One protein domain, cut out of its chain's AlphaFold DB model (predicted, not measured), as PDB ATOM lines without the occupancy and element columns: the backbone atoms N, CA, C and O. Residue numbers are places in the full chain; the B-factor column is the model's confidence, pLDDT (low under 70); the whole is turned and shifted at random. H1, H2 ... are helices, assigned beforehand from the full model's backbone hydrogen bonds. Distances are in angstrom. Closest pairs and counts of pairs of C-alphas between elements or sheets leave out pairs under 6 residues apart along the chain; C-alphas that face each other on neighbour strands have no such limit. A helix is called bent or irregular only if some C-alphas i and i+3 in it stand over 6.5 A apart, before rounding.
ATOM      1  N   ILE A   2      -3.240  37.655   3.653       77.06
ATOM      2  CA  ILE A   2      -2.176  37.421   2.651       77.06
ATOM      3  C   ILE A   2      -2.122  35.969   2.139       77.06
ATOM      4  O   ILE A   2      -2.076  35.760   0.931       77.06
ATOM      5  N   VAL A   3      -2.234  34.970   3.023       72.25
ATOM      6  CA  VAL A   3      -2.220  33.539   2.645       72.25
ATOM      7  C   VAL A   3      -3.366  33.180   1.696       72.25
ATOM      8  O   VAL A   3      -3.167  32.426   0.749       72.25
ATOM      9  N   LEU A   4      -4.550  33.766   1.902       73.94
ATOM     10  CA  LEU A   4      -5.726  33.517   1.067       73.94
ATOM     11  C   LEU A   4      -5.546  34.097  -0.345       73.94
ATOM     12  O   LEU A   4      -5.880  33.449  -1.333       73.94
ATOM     13  N   ARG A   5      -4.965  35.303  -0.446       80.62
ATOM     14  CA  ARG A   5      -4.625  35.923  -1.738       80.62
ATOM     15  C   ARG A   5      -3.552  35.121  -2.474       80.62
ATOM     16  O   ARG A   5      -3.659  34.944  -3.684       80.62
ATOM     17  N   LEU A   6      -2.569  34.593  -1.744       73.94
ATOM     18  CA  LEU A   6      -1.515  33.742  -2.297       73.94
ATOM     19  C   LEU A   6      -2.076  32.404  -2.804       73.94
ATOM     20  O   LEU A   6      -1.753  31.980  -3.910       73.94
ATOM     21  N   ALA A   7      -2.979  31.785  -2.041       72.69
ATOM     22  CA  ALA A   7      -3.693  30.582  -2.458       72.69
ATOM     23  C   ALA A   7      -4.539  30.846  -3.714       72.69
ATOM     24  O   ALA A   7      -4.457  30.092  -4.679       72.69
ATOM     25  N   HIS A   8      -5.284  31.955  -3.762       81.81
ATOM     26  CA  HIS A   8      -6.065  32.332  -4.942       81.81
ATOM     27  C   HIS A   8      -5.179  32.561  -6.178       81.81
ATOM     28  O   HIS A   8      -5.501  32.096  -7.273       81.81
ATOM     29  N   PHE A   9      -4.042  33.242  -6.009       81.25
ATOM     30  CA  PHE A   9      -3.067  33.452  -7.078       81.25
ATOM     31  C   PHE A   9      -2.513  32.125  -7.613       81.25
ATOM     32  O   PHE A   9      -2.519  31.904  -8.827       81.25
ATOM     33  N   ASN A  10      -2.119  31.213  -6.719       76.06
ATOM     34  CA  ASN A  10      -1.650  29.876  -7.079       76.06
ATOM     35  C   ASN A  10      -2.723  29.094  -7.842       76.06
ATOM     36  O   ASN A  10      -2.456  28.601  -8.936       76.06
ATOM     37  N   THR A  11      -3.958  29.059  -7.339       74.50
ATOM     38  CA  THR A  11      -5.069  28.359  -7.999       74.50
ATOM     39  C   THR A  11      -5.351  28.932  -9.391       74.50
ATOM     40  O   THR A  11      -5.505  28.181 -10.354       74.50
ATOM     41  N   LYS A  12      -5.340  30.261  -9.550       83.38
ATOM     42  CA  LYS A  12      -5.521  30.913 -10.857       83.38
ATOM     43  C   LYS A  12      -4.398  30.563 -11.835       83.38
ATOM     44  O   LYS A  12      -4.657  30.400 -13.026       83.38
ATOM     45  N   ARG A  13      -3.159  30.432 -11.352       79.00
ATOM     46  CA  ARG A  13      -2.002  30.051 -12.174       79.00
ATOM     47  C   ARG A  13      -2.085  28.592 -12.625       79.00
ATOM     48  O   ARG A  13      -1.886  28.332 -13.810       79.00
ATOM     49  N   ILE A  14      -2.479  27.680 -11.731       74.00
ATOM     50  CA  ILE A  14      -2.747  26.268 -12.055       74.00
ATOM     51  C   ILE A  14      -3.809  26.171 -13.158       74.00
ATOM     52  O   ILE A  14      -3.593  25.517 -14.174       74.00
ATOM     53  N   LEU A  15      -4.921  26.897 -13.006       76.19
ATOM     54  CA  LEU A  15      -6.021  26.896 -13.975       76.19
ATOM     55  C   LEU A  15      -5.676  27.555 -15.316       76.19
ATOM     56  O   LEU A  15      -6.360  27.301 -16.302       76.19
ATOM     57  N   ARG A  16      -4.649  28.408 -15.389       82.12
ATOM     58  CA  ARG A  16      -4.194  29.014 -16.655       82.12
ATOM     59  C   ARG A  16      -3.156  28.165 -17.380       82.12
ATOM     60  O   ARG A  16      -3.047  28.263 -18.601       82.12
ATOM     61  N   HIS A  17      -2.401  27.341 -16.662       79.56
ATOM     62  CA  HIS A  17      -1.319  26.565 -17.251       79.56
ATOM     63  C   HIS A  17      -1.872  25.381 -18.059       79.56
ATOM     64  O   HIS A  17      -2.542  24.504 -17.510       79.56
ATOM     65  N   ARG A  18      -1.585  25.333 -19.371       78.00
ATOM     66  CA  ARG A  18      -2.133  24.312 -20.287       78.00
ATOM     67  C   ARG A  18      -1.888  22.885 -19.796       78.00
ATOM     68  O   ARG A  18      -2.838  22.113 -19.751       78.00
ATOM     69  N   CYS A  19      -0.661  22.550 -19.385       74.50
ATOM     70  CA  CYS A  19      -0.356  21.201 -18.891       74.50
ATOM     71  C   CYS A  19      -1.196  20.830 -17.662       74.50
ATOM     72  O   CYS A  19      -1.813  19.775 -17.655       74.50
ATOM     73  N   LEU A  20      -1.297  21.724 -16.673       74.38
ATOM     74  CA  LEU A  20      -2.031  21.459 -15.432       74.38
ATOM     75  C   LEU A  20      -3.537  21.326 -15.673       74.38
ATOM     76  O   LEU A  20      -4.181  20.474 -15.068       74.38
ATOM     77  N   ARG A  21      -4.098  22.116 -16.598       80.00
ATOM     78  CA  ARG A  21      -5.493  21.954 -17.031       80.00
ATOM     79  C   ARG A  21      -5.749  20.573 -17.621       80.00
ATOM     80  O   ARG A  21      -6.754  19.961 -17.280       80.00
ATOM     81  N   TRP A  22      -4.861  20.096 -18.492       78.31
ATOM     82  CA  TRP A  22      -4.989  18.763 -19.078       78.31
ATOM     83  C   TRP A  22      -4.876  17.678 -18.010       78.31
ATOM     84  O   TRP A  22      -5.728  16.796 -17.969       78.31
ATOM     85  N   THR A  23      -3.923  17.790 -17.079       73.69
ATOM     86  CA  THR A  23      -3.811  16.860 -15.945       73.69
ATOM     87  C   THR A  23      -5.101  16.816 -15.122       73.69
ATOM     88  O   THR A  23      -5.588  15.737 -14.806       73.69
ATOM     89  N   LEU A  24      -5.712  17.971 -14.842       77.25
ATOM     90  CA  LEU A  24      -6.980  18.061 -14.108       77.25
ATOM     91  C   LEU A  24      -8.187  17.517 -14.884       77.25
ATOM     92  O   LEU A  24      -9.148  17.073 -14.261       77.25
ATOM     93  N   ALA A  25      -8.155  17.569 -16.215       77.75
ATOM     94  CA  ALA A  25      -9.239  17.101 -17.072       77.75
ATOM     95  C   ALA A  25      -9.166  15.595 -17.370       77.75
ATOM     96  O   ALA A  25     -10.199  14.982 -17.621       77.75
ATOM     97  N   ILE A  26      -7.976  14.986 -17.319       80.50
ATOM     98  CA  ILE A  26      -7.786  13.559 -17.624       80.50
ATOM     99  C   ILE A  26      -8.600  12.675 -16.682       80.50
ATOM    100  O   ILE A  26      -9.308  11.790 -17.149       80.50
ATOM    101  N   LEU A  27      -8.542  12.919 -15.371       74.44
ATOM    102  CA  LEU A  27      -9.224  12.069 -14.396       74.44
ATOM    103  C   LEU A  27     -10.750  12.006 -14.614       74.44
ATOM    104  O   LEU A  27     -11.271  10.900 -14.766       74.44
ATOM    105  N   PRO A  28     -11.484  13.132 -14.698       74.12
ATOM    106  CA  PRO A  28     -12.921  13.073 -14.940       74.12
ATOM    107  C   PRO A  28     -13.281  12.558 -16.334       74.12
ATOM    108  O   PRO A  28     -14.312  11.904 -16.480       74.12
ATOM    109  N   LEU A  29     -12.429  12.785 -17.339       81.00
ATOM    110  CA  LEU A  29     -12.619  12.230 -18.678       81.00
ATOM    111  C   LEU A  29     -12.520  10.699 -18.664       81.00
ATOM    112  O   LEU A  29     -13.409  10.021 -19.171       81.00
ATOM    113  N   VAL A  30     -11.476  10.150 -18.035       78.88
ATOM    114  CA  VAL A  30     -11.275   8.701 -17.892       78.88
ATOM    115  C   VAL A  30     -12.440   8.071 -17.137       78.88
ATOM    116  O   VAL A  30     -12.937   7.027 -17.543       78.88
ATOM    117  N   VAL A  31     -12.930   8.724 -16.082       74.44
ATOM    118  CA  VAL A  31     -14.101   8.255 -15.328       74.44
ATOM    119  C   VAL A  31     -15.369   8.278 -16.180       74.44
ATOM    120  O   VAL A  31     -16.133   7.314 -16.154       74.44
ATOM    121  N   ALA A  32     -15.606   9.346 -16.943       74.88
ATOM    122  CA  ALA A  32     -16.768   9.443 -17.823       74.88
ATOM    123  C   ALA A  32     -16.743   8.363 -18.919       74.88
ATOM    124  O   ALA A  32     -17.764   7.723 -19.170       74.88
ATOM    125  N   ILE A  33     -15.571   8.103 -19.511       78.69
ATOM    126  CA  ILE A  33     -15.370   7.038 -20.506       78.69
ATOM    127  C   ILE A  33     -15.562   5.664 -19.863       78.69
ATOM    128  O   ILE A  33     -16.318   4.848 -20.381       78.69
ATOM    129  N   ALA A  34     -14.942   5.410 -18.706       72.88
ATOM    130  CA  ALA A  34     -15.100   4.152 -17.985       72.88
ATOM    131  C   ALA A  34     -16.569   3.898 -17.623       72.88
ATOM    132  O   ALA A  34     -17.051   2.781 -17.764       72.88
ATOM    133  N   ARG A  35     -17.317   4.936 -17.234       70.50
ATOM    134  CA  ARG A  35     -18.763   4.838 -17.005       70.50
ATOM    135  C   ARG A  35     -19.524   4.474 -18.285       70.50
ATOM    136  O   ARG A  35     -20.435   3.655 -18.215       70.50
ATOM    137  N   ALA A  36     -19.192   5.090 -19.420       72.19
ATOM    138  CA  ALA A  36     -19.852   4.818 -20.697       72.19
ATOM    139  C   ALA A  36     -19.586   3.388 -21.198       72.19
ATOM    140  O   ALA A  36     -20.495   2.737 -21.703       72.19
ATOM    141  N   VAL A  37     -18.360   2.890 -21.015       73.44
ATOM    142  CA  VAL A  37     -17.936   1.552 -21.456       73.44
ATOM    143  C   VAL A  37     -18.426   0.458 -20.503       73.44
ATOM    144  O   VAL A  37     -18.914  -0.580 -20.940       73.44
ATOM    145  N   PHE A  38     -18.336   0.684 -19.191       67.56
ATOM    146  CA  PHE A  38     -18.662  -0.303 -18.162       67.56
ATOM    147  C   PHE A  38     -20.020  -0.020 -17.508       67.56
ATOM    148  O   PHE A  38     -20.123   0.146 -16.291       67.56
ATOM    149  N   ALA A  39     -21.089  -0.016 -18.308       59.41
ATOM    150  CA  ALA A  39     -22.464   0.201 -17.844       59.41
ATOM    151  C   ALA A  39     -22.968  -0.831 -16.797       59.41
ATOM    152  O   ALA A  39     -24.035  -0.645 -16.212       59.41
ATOM    153  N   GLY A  40     -22.204  -1.888 -16.490       59.97
ATOM    154  CA  GLY A  40     -22.490  -2.855 -15.421       59.97
ATOM    155  C   GLY A  40     -22.311  -2.305 -13.994       59.97
ATOM    156  O   GLY A  40     -21.665  -1.283 -13.770       59.97
ATOM    157  N   SER A  41     -22.904  -2.976 -13.004       59.06
ATOM    158  CA  SER A  41     -22.954  -2.558 -11.589       59.06
ATOM    159  C   SER A  41     -21.694  -2.895 -10.772       59.06
ATOM    160  O   SER A  41     -21.366  -2.176  -9.830       59.06
ATOM    161  N   GLY A  42     -20.943  -3.935 -11.149       59.22
ATOM    162  CA  GLY A  42     -19.719  -4.370 -10.454       59.22
ATOM    163  C   GLY A  42     -18.536  -3.378 -10.469       59.22
ATOM    164  O   GLY A  42     -17.985  -3.085  -9.405       59.22
ATOM    165  N   PRO A  43     -18.134  -2.811 -11.624       65.31
ATOM    166  CA  PRO A  43     -16.947  -1.951 -11.708       65.31
ATOM    167  C   PRO A  43     -17.144  -0.554 -11.097       65.31
ATOM    168  O   PRO A  43     -16.167   0.113 -10.762       65.31
ATOM    169  N   VAL A  44     -18.388  -0.116 -10.885       63.66
ATOM    170  CA  VAL A  44     -18.699   1.213 -10.327       63.66
ATOM    171  C   VAL A  44     -18.298   1.325  -8.855       63.66
ATOM    172  O   VAL A  44     -17.741   2.340  -8.445       63.66
ATOM    173  N   LEU A  45     -18.530   0.277  -8.060       66.19
ATOM    174  CA  LEU A  45     -18.162   0.234  -6.638       66.19
ATOM    175  C   LEU A  45     -16.641   0.222  -6.441       66.19
ATOM    176  O   LEU A  45     -16.121   0.878  -5.538       66.19
ATOM    177  N   ILE A  46     -15.923  -0.481  -7.317       69.19
ATOM    178  CA  ILE A  46     -14.456  -0.518  -7.323       69.19
ATOM    179  C   ILE A  46     -13.904   0.852  -7.738       69.19
ATOM    180  O   ILE A  46     -13.043   1.400  -7.051       69.19
ATOM    181  N   ALA A  47     -14.454   1.456  -8.796       67.00
ATOM    182  CA  ALA A  47     -14.082   2.800  -9.233       67.00
ATOM    183  C   ALA A  47     -14.338   3.857  -8.144       67.00
ATOM    184  O   ALA A  47     -13.496   4.725  -7.925       67.00
ATOM    185  N   ALA A  48     -15.447   3.757  -7.405       67.19
ATOM    186  CA  ALA A  48     -15.749   4.656  -6.293       67.19
ATOM    187  C   ALA A  48     -14.728   4.549  -5.145       67.19
ATOM    188  O   ALA A  48     -14.366   5.564  -4.554       67.19
ATOM    189  N   ARG A  49     -14.219   3.343  -4.856       73.12
ATOM    190  CA  ARG A  49     -13.185   3.119  -3.827       73.12
ATOM    191  C   ARG A  49     -11.790   3.559  -4.269       73.12
ATOM    192  O   ARG A  49     -11.025   4.054  -3.448       73.12
ATOM    193  N   LEU A  50     -11.459   3.400  -5.550       73.94
ATOM    194  CA  LEU A  50     -10.161   3.801  -6.106       73.94
ATOM    195  C   LEU A  50     -10.087   5.298  -6.433       73.94
ATOM    196  O   LEU A  50      -8.997   5.865  -6.456       73.94
ATOM    197  N   CYS A  51     -11.227   5.960  -6.636       73.81
ATOM    198  CA  CYS A  51     -11.291   7.389  -6.925       73.81
ATOM    199  C   CYS A  51     -10.573   8.283  -5.903       73.81
ATOM    200  O   CYS A  51      -9.791   9.118  -6.349       73.81
ATOM    201  N   PRO A  52     -10.780   8.175  -4.574       76.19
ATOM    202  CA  PRO A  52     -10.079   9.042  -3.627       76.19
ATOM    203  C   PRO A  52      -8.557   8.881  -3.718       76.19
ATOM    204  O   PRO A  52      -7.835   9.873  -3.633       76.19
ATOM    205  N   VAL A  53      -8.070   7.661  -3.976       81.75
ATOM    206  CA  VAL A  53      -6.640   7.379  -4.172       81.75
ATOM    207  C   VAL A  53      -6.135   8.011  -5.471       81.75
ATOM    208  O   VAL A  53      -5.118   8.701  -5.468       81.75
ATOM    209  N   ALA A  54      -6.870   7.847  -6.573       78.50
ATOM    210  CA  ALA A  54      -6.521   8.443  -7.859       78.50
ATOM    211  C   ALA A  54      -6.553   9.983  -7.815       78.50
ATOM    212  O   ALA A  54      -5.639  10.628  -8.324       78.50
ATOM    213  N   CYS A  55      -7.547  10.577  -7.150       80.50
ATOM    214  CA  CYS A  55      -7.626  12.017  -6.898       80.50
ATOM    215  C   CYS A  55      -6.439  12.506  -6.058       80.50
ATOM    216  O   CYS A  55      -5.843  13.531  -6.383       80.50
ATOM    217  N   ALA A  56      -6.066  11.776  -5.002       78.94
ATOM    218  CA  ALA A  56      -4.921  12.127  -4.167       78.94
ATOM    219  C   ALA A  56      -3.603  12.090  -4.960       78.94
ATOM    220  O   ALA A  56      -2.820  13.039  -4.886       78.94
ATOM    221  N   LEU A  57      -3.388  11.052  -5.776       83.88
ATOM    222  CA  LEU A  57      -2.222  10.944  -6.662       83.88
ATOM    223  C   LEU A  57      -2.189  12.063  -7.710       83.88
ATOM    224  O   LEU A  57      -1.141  12.669  -7.927       83.88
ATOM    225  N   LEU A  58      -3.335  12.385  -8.317       81.06
ATOM    226  CA  LEU A  58      -3.450  13.480  -9.281       81.06
ATOM    227  C   LEU A  58      -3.027  14.814  -8.657       81.06
ATOM    228  O   LEU A  58      -2.342  15.618  -9.282       81.06
ATOM    229  N   ILE A  59      -3.411  15.048  -7.406       81.44
ATOM    230  CA  ILE A  59      -3.106  16.294  -6.702       81.44
ATOM    231  C   ILE A  59      -1.664  16.338  -6.253       81.44
ATOM    232  O   ILE A  59      -1.043  17.389  -6.371       81.44
ATOM    233  N   ALA A  60      -1.104  15.215  -5.809       82.12
ATOM    234  CA  ALA A  60       0.328  15.114  -5.573       82.12
ATOM    235  C   ALA A  60       1.110  15.463  -6.851       82.12
ATOM    236  O   ALA A  60       2.037  16.269  -6.797       82.12
ATOM    237  N   ALA A  61       0.680  14.960  -8.015       81.25
ATOM    238  CA  ALA A  61       1.282  15.289  -9.305       81.25
ATOM    239  C   ALA A  61       1.104  16.772  -9.686       81.25
ATOM    240  O   ALA A  61       2.051  17.407 -10.152       81.25
ATOM    241  N   VAL A  62      -0.070  17.365  -9.452       79.62
ATOM    242  CA  VAL A  62      -0.333  18.800  -9.680       79.62
ATOM    243  C   VAL A  62       0.523  19.681  -8.763       79.62
ATOM    244  O   VAL A  62       1.127  20.647  -9.222       79.62
ATOM    245  N   LEU A  63       0.627  19.338  -7.478       81.19
ATOM    246  CA  LEU A  63       1.460  20.058  -6.515       81.19
ATOM    247  C   LEU A  63       2.947  19.929  -6.856       81.19
ATOM    248  O   LEU A  63       3.678  20.915  -6.771       81.19
ATOM    249  N   TYR A  64       3.388  18.743  -7.282       82.88
ATOM    250  CA  TYR A  64       4.762  18.505  -7.714       82.88
ATOM    251  C   TYR A  64       5.106  19.282  -8.986       82.88
ATOM    252  O   TYR A  64       6.114  19.981  -9.029       82.88
ATOM    253  N   THR A  65       4.253  19.222 -10.010       77.94
ATOM    254  CA  THR A  65       4.460  19.974 -11.257       77.94
ATOM    255  C   THR A  65       4.434  21.480 -11.017       77.94
ATOM    256  O   THR A  65       5.260  22.197 -11.573       77.94
ATOM    257  N   GLN A  66       3.562  21.969 -10.132       77.44
ATOM    258  CA  GLN A  66       3.585  23.365  -9.706       77.44
ATOM    259  C   GLN A  66       4.897  23.716  -8.993       77.44
ATOM    260  O   GLN A  66       5.485  24.754  -9.287       77.44
ATOM    261  N   TRP A  67       5.379  22.861  -8.086       80.50
ATOM    262  CA  TRP A  67       6.662  23.067  -7.413       80.50
ATOM    263  C   TRP A  67       7.832  23.098  -8.404       80.50
ATOM    264  O   TRP A  67       8.657  24.005  -8.329       80.50
ATOM    265  N   ALA A  68       7.868  22.171  -9.364       80.12
ATOM    266  CA  ALA A  68       8.892  22.121 -10.402       80.12
ATOM    267  C   ALA A  68       8.880  23.390 -11.269       80.12
ATOM    268  O   ALA A  68       9.928  23.998 -11.471       80.12
ATOM    269  N   VAL A  69       7.695  23.842 -11.703       76.81
ATOM    270  CA  VAL A  69       7.533  25.090 -12.468       76.81
ATOM    271  C   VAL A  69       7.946  26.308 -11.644       76.81
ATOM    272  O   VAL A  69       8.626  27.194 -12.154       76.81
ATOM    273  N   ASP A  70       7.562  26.382 -10.369       77.19
ATOM    274  CA  ASP A  70       7.945  27.482  -9.476       77.19
ATOM    275  C   ASP A  70       9.456  27.518  -9.229       77.19
ATOM    276  O   ASP A  70      10.041  28.597  -9.113       77.19
ATOM    277  N   SER A  71      10.085  26.345  -9.136       78.56
ATOM    278  CA  SER A  71      11.524  26.232  -8.934       78.56
ATOM    279  C   SER A  71      12.296  26.609 -10.195       78.56
ATOM    280  O   SER A  71      13.274  27.344 -10.099       78.56
ATOM    281  N   SER A  72      11.848  26.166 -11.375       80.75
ATOM    282  CA  SER A  72      12.497  26.493 -12.650       80.75
ATOM    283  C   SER A  72      12.320  27.960 -13.049       80.75
ATOM    284  O   SER A  72      13.165  28.517 -13.739       80.75
ATOM    285  N   SER A  73      11.233  28.603 -12.608       75.06
ATOM    286  CA  SER A  73      10.968  30.029 -12.857       75.06
ATOM    287  C   SER A  73      11.590  30.971 -11.817       75.06
ATOM    288  O   SER A  73      11.356  32.175 -11.877       75.06
ATOM    289  N   GLY A  74      12.360  30.448 -10.853       76.62
ATOM    290  CA  GLY A  74      13.017  31.254  -9.816       76.62
ATOM    291  C   GLY A  74      12.052  31.916  -8.823       76.62
ATOM    292  O   GLY A  74      12.459  32.730  -7.994       76.62
ATOM    293  N   LEU A  75      10.762  31.570  -8.861       73.00
ATOM    294  CA  LEU A  75       9.772  32.099  -7.925       73.00
ATOM    295  C   LEU A  75      10.040  31.613  -6.502       73.00
ATOM    296  O   LEU A  75       9.839  32.370  -5.560       73.00
ATOM    297  N   VAL A  76      10.522  30.378  -6.329       72.62
ATOM    298  CA  VAL A  76      10.891  29.851  -5.002       72.62
ATOM    299  C   VAL A  76      11.999  30.696  -4.367       72.62
ATOM    300  O   VAL A  76      11.894  31.066  -3.199       72.62
ATOM    301  N   THR A  77      13.021  31.061  -5.140       71.69
ATOM    302  CA  THR A  77      14.108  31.950  -4.711       71.69
ATOM    303  C   THR A  77      13.610  33.371  -4.448       71.69
ATOM    304  O   THR A  77      13.926  33.928  -3.400       71.69
ATOM    305  N   GLY A  78      12.748  33.919  -5.312       68.25
ATOM    306  CA  GLY A  78      12.123  35.231  -5.099       68.25
ATOM    307  C   GLY A  78      11.242  35.297  -3.845       68.25
ATOM    308  O   GLY A  78      11.249  36.290  -3.118       68.25
ATOM    309  N   PHE A  79      10.529  34.218  -3.519       70.94
ATOM    310  CA  PHE A  79       9.751  34.128  -2.286       70.94
ATOM    311  C   PHE A  79      10.631  34.007  -1.039       70.94
ATOM    312  O   PHE A  79      10.259  34.532   0.011       70.94
ATOM    313  N   HIS A  80      11.807  33.381  -1.137       69.81
ATOM    314  CA  HIS A  80      12.764  33.326  -0.029       69.81
ATOM    315  C   HIS A  80      13.365  34.690   0.333       69.81
ATOM    316  O   HIS A  80      13.729  34.881   1.490       69.81
ATOM    317  N   SER A  81      13.413  35.634  -0.608       68.75
ATOM    318  CA  SER A  81      13.824  37.023  -0.361       68.75
ATOM    319  C   SER A  81      12.710  37.931   0.180       68.75
ATOM    320  O   SER A  81      12.969  39.085   0.508       68.75
ATOM    321  N   THR A  82      11.469  37.443   0.288       69.00
ATOM    322  CA  THR A  82      10.346  38.218   0.851       69.00
ATOM    323  C   THR A  82      10.132  37.901   2.335       69.00
ATOM    324  O   THR A  82      10.397  36.776   2.754       69.00
ATOM    325  N   PRO A  83       9.564  38.822   3.144       68.44
ATOM    326  CA  PRO A  83       9.250  38.577   4.561       68.44
ATOM    327  C   PRO A  83       8.129  37.536   4.790       68.44
ATOM    328  O   PRO A  83       7.634  37.369   5.904       68.44
ATOM    329  N   LEU A  84       7.693  36.826   3.745       68.50
ATOM    330  CA  LEU A  84       6.741  35.728   3.846       68.50
ATOM    331  C   LEU A  84       7.405  34.515   4.502       68.50
ATOM    332  O   LEU A  84       8.387  33.968   4.003       68.50
ATOM    333  N   SER A  85       6.828  34.036   5.606       70.94
ATOM    334  CA  SER A  85       7.346  32.836   6.264       70.94
ATOM    335  C   SER A  85       7.238  31.620   5.331       70.94
ATOM    336  O   SER A  85       6.222  31.417   4.662       70.94
ATOM    337  N   ARG A  86       8.265  30.755   5.320       72.81
ATOM    338  CA  ARG A  86       8.253  29.488   4.552       72.81
ATOM    339  C   ARG A  86       6.992  28.658   4.829       72.81
ATOM    340  O   ARG A  86       6.460  28.006   3.932       72.81
ATOM    341  N   ARG A  87       6.484  28.736   6.064       76.75
ATOM    342  CA  ARG A  87       5.237  28.093   6.495       76.75
ATOM    343  C   ARG A  87       4.019  28.662   5.765       76.75
ATOM    344  O   ARG A  87       3.194  27.882   5.311       76.75
ATOM    345  N   ALA A  88       3.917  29.979   5.585       75.12
ATOM    346  CA  ALA A  88       2.797  30.603   4.873       75.12
ATOM    347  C   ALA A  88       2.718  30.165   3.399       75.12
ATOM    348  O   ALA A  88       1.627  29.906   2.887       75.12
ATOM    349  N   LEU A  89       3.869  30.018   2.733       74.50
ATOM    350  CA  LEU A  89       3.950  29.481   1.371       74.50
ATOM    351  C   LEU A  89       3.526  28.015   1.302       74.50
ATOM    352  O   LEU A  89       2.673  27.675   0.481       74.50
ATOM    353  N   ALA A  90       4.062  27.166   2.182       77.38
ATOM    354  CA  ALA A  90       3.673  25.760   2.255       77.38
ATOM    355  C   ALA A  90       2.165  25.602   2.514       77.38
ATOM    356  O   ALA A  90       1.485  24.893   1.776       77.38
ATOM    357  N   VAL A  91       1.625  26.344   3.488       81.44
ATOM    358  CA  VAL A  91       0.193  26.345   3.816       81.44
ATOM    359  C   VAL A  91      -0.644  26.775   2.614       81.44
ATOM    360  O   VAL A  91      -1.621  26.107   2.302       81.44
ATOM    361  N   SER A  92      -0.251  27.830   1.888       80.25
ATOM    362  CA  SER A  92      -0.994  28.275   0.698       80.25
ATOM    363  C   SER A  92      -1.058  27.210  -0.405       80.25
ATOM    364  O   SER A  92      -2.102  27.058  -1.037       80.25
ATOM    365  N   ARG A  93       0.020  26.438  -0.606       77.38
ATOM    366  CA  ARG A  93       0.076  25.347  -1.593       77.38
ATOM    367  C   ARG A  93      -0.807  24.174  -1.184       77.38
ATOM    368  O   ARG A  93      -1.578  23.687  -2.006       77.38
ATOM    369  N   VAL A  94      -0.744  23.774   0.087       81.31
ATOM    370  CA  VAL A  94      -1.626  22.740   0.647       81.31
ATOM    371  C   VAL A  94      -3.089  23.158   0.507       81.31
ATOM    372  O   VAL A  94      -3.897  22.362   0.043       81.31
ATOM    373  N   LEU A  95      -3.423  24.416   0.817       82.38
ATOM    374  CA  LEU A  95      -4.790  24.933   0.704       82.38
ATOM    375  C   LEU A  95      -5.303  24.901  -0.744       82.38
ATOM    376  O   LEU A  95      -6.424  24.458  -0.987       82.38
ATOM    377  N   SER A  96      -4.484  25.331  -1.711       77.94
ATOM    378  CA  SER A  96      -4.819  25.238  -3.138       77.94
ATOM    379  C   SER A  96      -5.018  23.786  -3.583       77.94
ATOM    380  O   SER A  96      -5.985  23.501  -4.288       77.94
ATOM    381  N   GLY A  97      -4.158  22.861  -3.142       78.25
ATOM    382  CA  GLY A  97      -4.312  21.429  -3.413       78.25
ATOM    383  C   GLY A  97      -5.611  20.858  -2.840       78.25
ATOM    384  O   GLY A  97      -6.322  20.134  -3.531       78.25
ATOM    385  N   LEU A  98      -5.969  21.247  -1.613       83.81
ATOM    386  CA  LEU A  98      -7.203  20.821  -0.949       83.81
ATOM    387  C   LEU A  98      -8.459  21.321  -1.673       83.81
ATOM    388  O   LEU A  98      -9.404  20.559  -1.846       83.81
ATOM    389  N   LEU A  99      -8.460  22.572  -2.142       83.69
ATOM    390  CA  LEU A  99      -9.565  23.134  -2.931       83.69
ATOM    391  C   LEU A  99      -9.754  22.408  -4.267       83.69
ATOM    392  O   LEU A  99     -10.876  22.215  -4.730       83.69
ATOM    393  N   ILE A 100      -8.655  21.999  -4.897       81.88
ATOM    394  CA  ILE A 100      -8.705  21.210  -6.128       81.88
ATOM    395  C   ILE A 100      -9.208  19.792  -5.828       81.88
ATOM    396  O   ILE A 100      -9.994  19.257  -6.609       81.88
ATOM    397  N   LEU A 101      -8.818  19.203  -4.691       82.06
ATOM    398  CA  LEU A 101      -9.287  17.879  -4.266       82.06
ATOM    399  C   LEU A 101     -10.789  17.851  -4.098       82.06
ATOM    400  O   LEU A 101     -11.455  16.985  -4.661       82.06
ATOM    401  N   THR A 102     -11.316  18.805  -3.339       83.31
ATOM    402  CA  THR A 102     -12.749  18.881  -3.085       83.31
ATOM    403  C   THR A 102     -13.514  19.080  -4.386       83.31
ATOM    404  O   THR A 102     -14.500  18.383  -4.594       83.31
ATOM    405  N   ALA A 103     -13.026  19.926  -5.299       83.69
ATOM    406  CA  ALA A 103     -13.627  20.113  -6.620       83.69
ATOM    407  C   ALA A 103     -13.619  18.836  -7.486       83.69
ATOM    408  O   ALA A 103     -14.595  18.550  -8.174       83.69
ATOM    409  N   GLN A 104     -12.540  18.050  -7.460       82.31
ATOM    410  CA  GLN A 104     -12.457  16.797  -8.223       82.31
ATOM    411  C   GLN A 104     -13.365  15.711  -7.639       82.31
ATOM    412  O   GLN A 104     -14.073  15.029  -8.379       82.31
ATOM    413  N   VAL A 105     -13.398  15.579  -6.311       81.62
ATOM    414  CA  VAL A 105     -14.273  14.623  -5.619       81.62
ATOM    415  C   VAL A 105     -15.747  14.964  -5.847       81.62
ATOM    416  O   VAL A 105     -16.537  14.062  -6.123       81.62
ATOM    417  N   THR A 106     -16.135  16.244  -5.786       83.06
ATOM    418  CA  THR A 106     -17.525  16.654  -6.051       83.06
ATOM    419  C   THR A 106     -17.923  16.424  -7.501       83.06
ATOM    420  O   THR A 106     -19.018  15.923  -7.752       83.06
ATOM    421  N   LEU A 107     -17.040  16.723  -8.457       82.75
ATOM    422  CA  LEU A 107     -17.292  16.460  -9.872       82.75
ATOM    423  C   LEU A 107     -17.450  14.954 -10.141       82.75
ATOM    424  O   LEU A 107     -18.382  14.543 -10.829       82.75
ATOM    425  N   PHE A 108     -16.595  14.120  -9.549       77.94
ATOM    426  CA  PHE A 108     -16.707  12.664  -9.636       77.94
ATOM    427  C   PHE A 108     -18.027  12.149  -9.045       77.94
ATOM    428  O   PHE A 108     -18.738  11.373  -9.688       77.94
ATOM    429  N   ALA A 109     -18.390  12.620  -7.849       77.31
ATOM    430  CA  ALA A 109     -19.657  12.276  -7.213       77.31
ATOM    431  C   ALA A 109     -20.858  12.695  -8.075       77.31
ATOM    432  O   ALA A 109     -21.806  11.925  -8.207       77.31
ATOM    433  N   ALA A 110     -20.805  13.865  -8.719       80.62
ATOM    434  CA  ALA A 110     -21.843  14.326  -9.638       80.62
ATOM    435  C   ALA A 110     -21.970  13.420 -10.878       80.62
ATOM    436  O   ALA A 110     -23.084  13.050 -11.248       80.62
ATOM    437  N   ILE A 111     -20.850  13.004 -11.482       77.69
ATOM    438  CA  ILE A 111     -20.830  12.078 -12.631       77.69
ATOM    439  C   ILE A 111     -21.412  10.707 -12.252       77.69
ATOM    440  O   ILE A 111     -22.141  10.099 -13.045       77.69
ATOM    441  N   LEU A 112     -21.126  10.222 -11.041       73.06
ATOM    442  CA  LEU A 112     -21.722   8.994 -10.512       73.06
ATOM    443  C   LEU A 112     -23.224   9.152 -10.245       73.06
ATOM    444  O   LEU A 112     -24.014   8.329 -10.701       73.06
ATOM    445  N   LEU A 113     -23.635  10.218  -9.551       73.94
ATOM    446  CA  LEU A 113     -25.034  10.482  -9.195       73.94
ATOM    447  C   LEU A 113     -25.925  10.704 -10.418       73.94
ATOM    448  O   LEU A 113     -27.082  10.287 -10.409       73.94
ATOM    449  N   ALA A 114     -25.389  11.275 -11.498       72.88
ATOM    450  CA  ALA A 114     -26.096  11.415 -12.770       72.88
ATOM    451  C   ALA A 114     -26.553  10.068 -13.369       72.88
ATOM    452  O   ALA A 114     -27.328  10.057 -14.316       72.88
ATOM    453  N   ARG A 115     -26.070   8.916 -12.873       63.47
ATOM    454  CA  ARG A 115     -26.561   7.583 -13.269       63.47
ATOM    455  C   ARG A 115     -27.913   7.245 -12.642       63.47
ATOM    456  O   ARG A 115     -28.693   6.552 -13.268       63.47
TER     457      ARG A 115
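This is residues 2 to 115 of the 118 residues of an uncharacterized protein of Armatimonadetes bacterium (UniProt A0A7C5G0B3). Three long stretches of helix, H2, H3b and H5, run lengthwise in a loose rod, an up-and-down bundle in which each runs against the one before it, while H1 crosses the first part of H5 steeply. Arm H3a and short H4 lie toward opposite ends. The printed part has 114 residues with five named helices, H1 to H5 in order, and no named strand: all helix. The whole is loose, radius of gyration of the C-alphas 16.6 A, spanning 56 by 21 by 18 A.

H1, residues 2 to 16, and H2, residues 18 to 37, only just touch, only at the corner, with 3 pairs of C-alphas within 8 A, the closest Leu 15 and Arg 21 at 5.8 A. H2 has a kink of 32 degrees near residue 25. H3, residues 42 to 72, was assigned as one helix by its hydrogen bonds but is bent, with C-alphas 49 and 52 6.7 A apart; its arms are H3a, 42 to 49, and H3b, 52 to 72. H3b touches H2, with residues 20 to 27 of H2 alone, at a shallow tilt of 17 degrees, opposite ways; the closest C-alphas, Leu 20 and Val 62, are 6.6 A apart. H4, residues 75 to 80, is close to but not clearly touching H3b (Asp 70 and Val 76, closest C-alphas, 5.9 A). H5, residues 86 to 113, touches H1 at a steep tilt of 52 degrees (closest C-alphas Ala 7 and Ser 92, 4.8 A), H3b at a steep 38 degrees (Ile 59 and Gly 97, 6.2 A) and H2 at a shallow 25 degrees (Pro 28 and Phe 108, 6.5 A). Every O i to N i+4 pair is within hydrogen-bond range in H1, H3b, H4 and H5, against 14 of 16 in H2 and 3 of 4 in H3a.

H1 begins at C-alpha 2 (-2.176, 37.421, 2.651). H2 spans 27.7 A, H3b 29.9 A and H5 40.7 A, ending at C-alpha 113 (-25.034, 10.482, -9.195).

The C-alphas of Gly 40 and Ser 81 are farthest apart, 56.0 A. The printed part has no cut, and its four links are tight. Mean pLDDT of the printed part is 75.8, under 70 at residues 38 to 48, 78, 80 to 84 and 115.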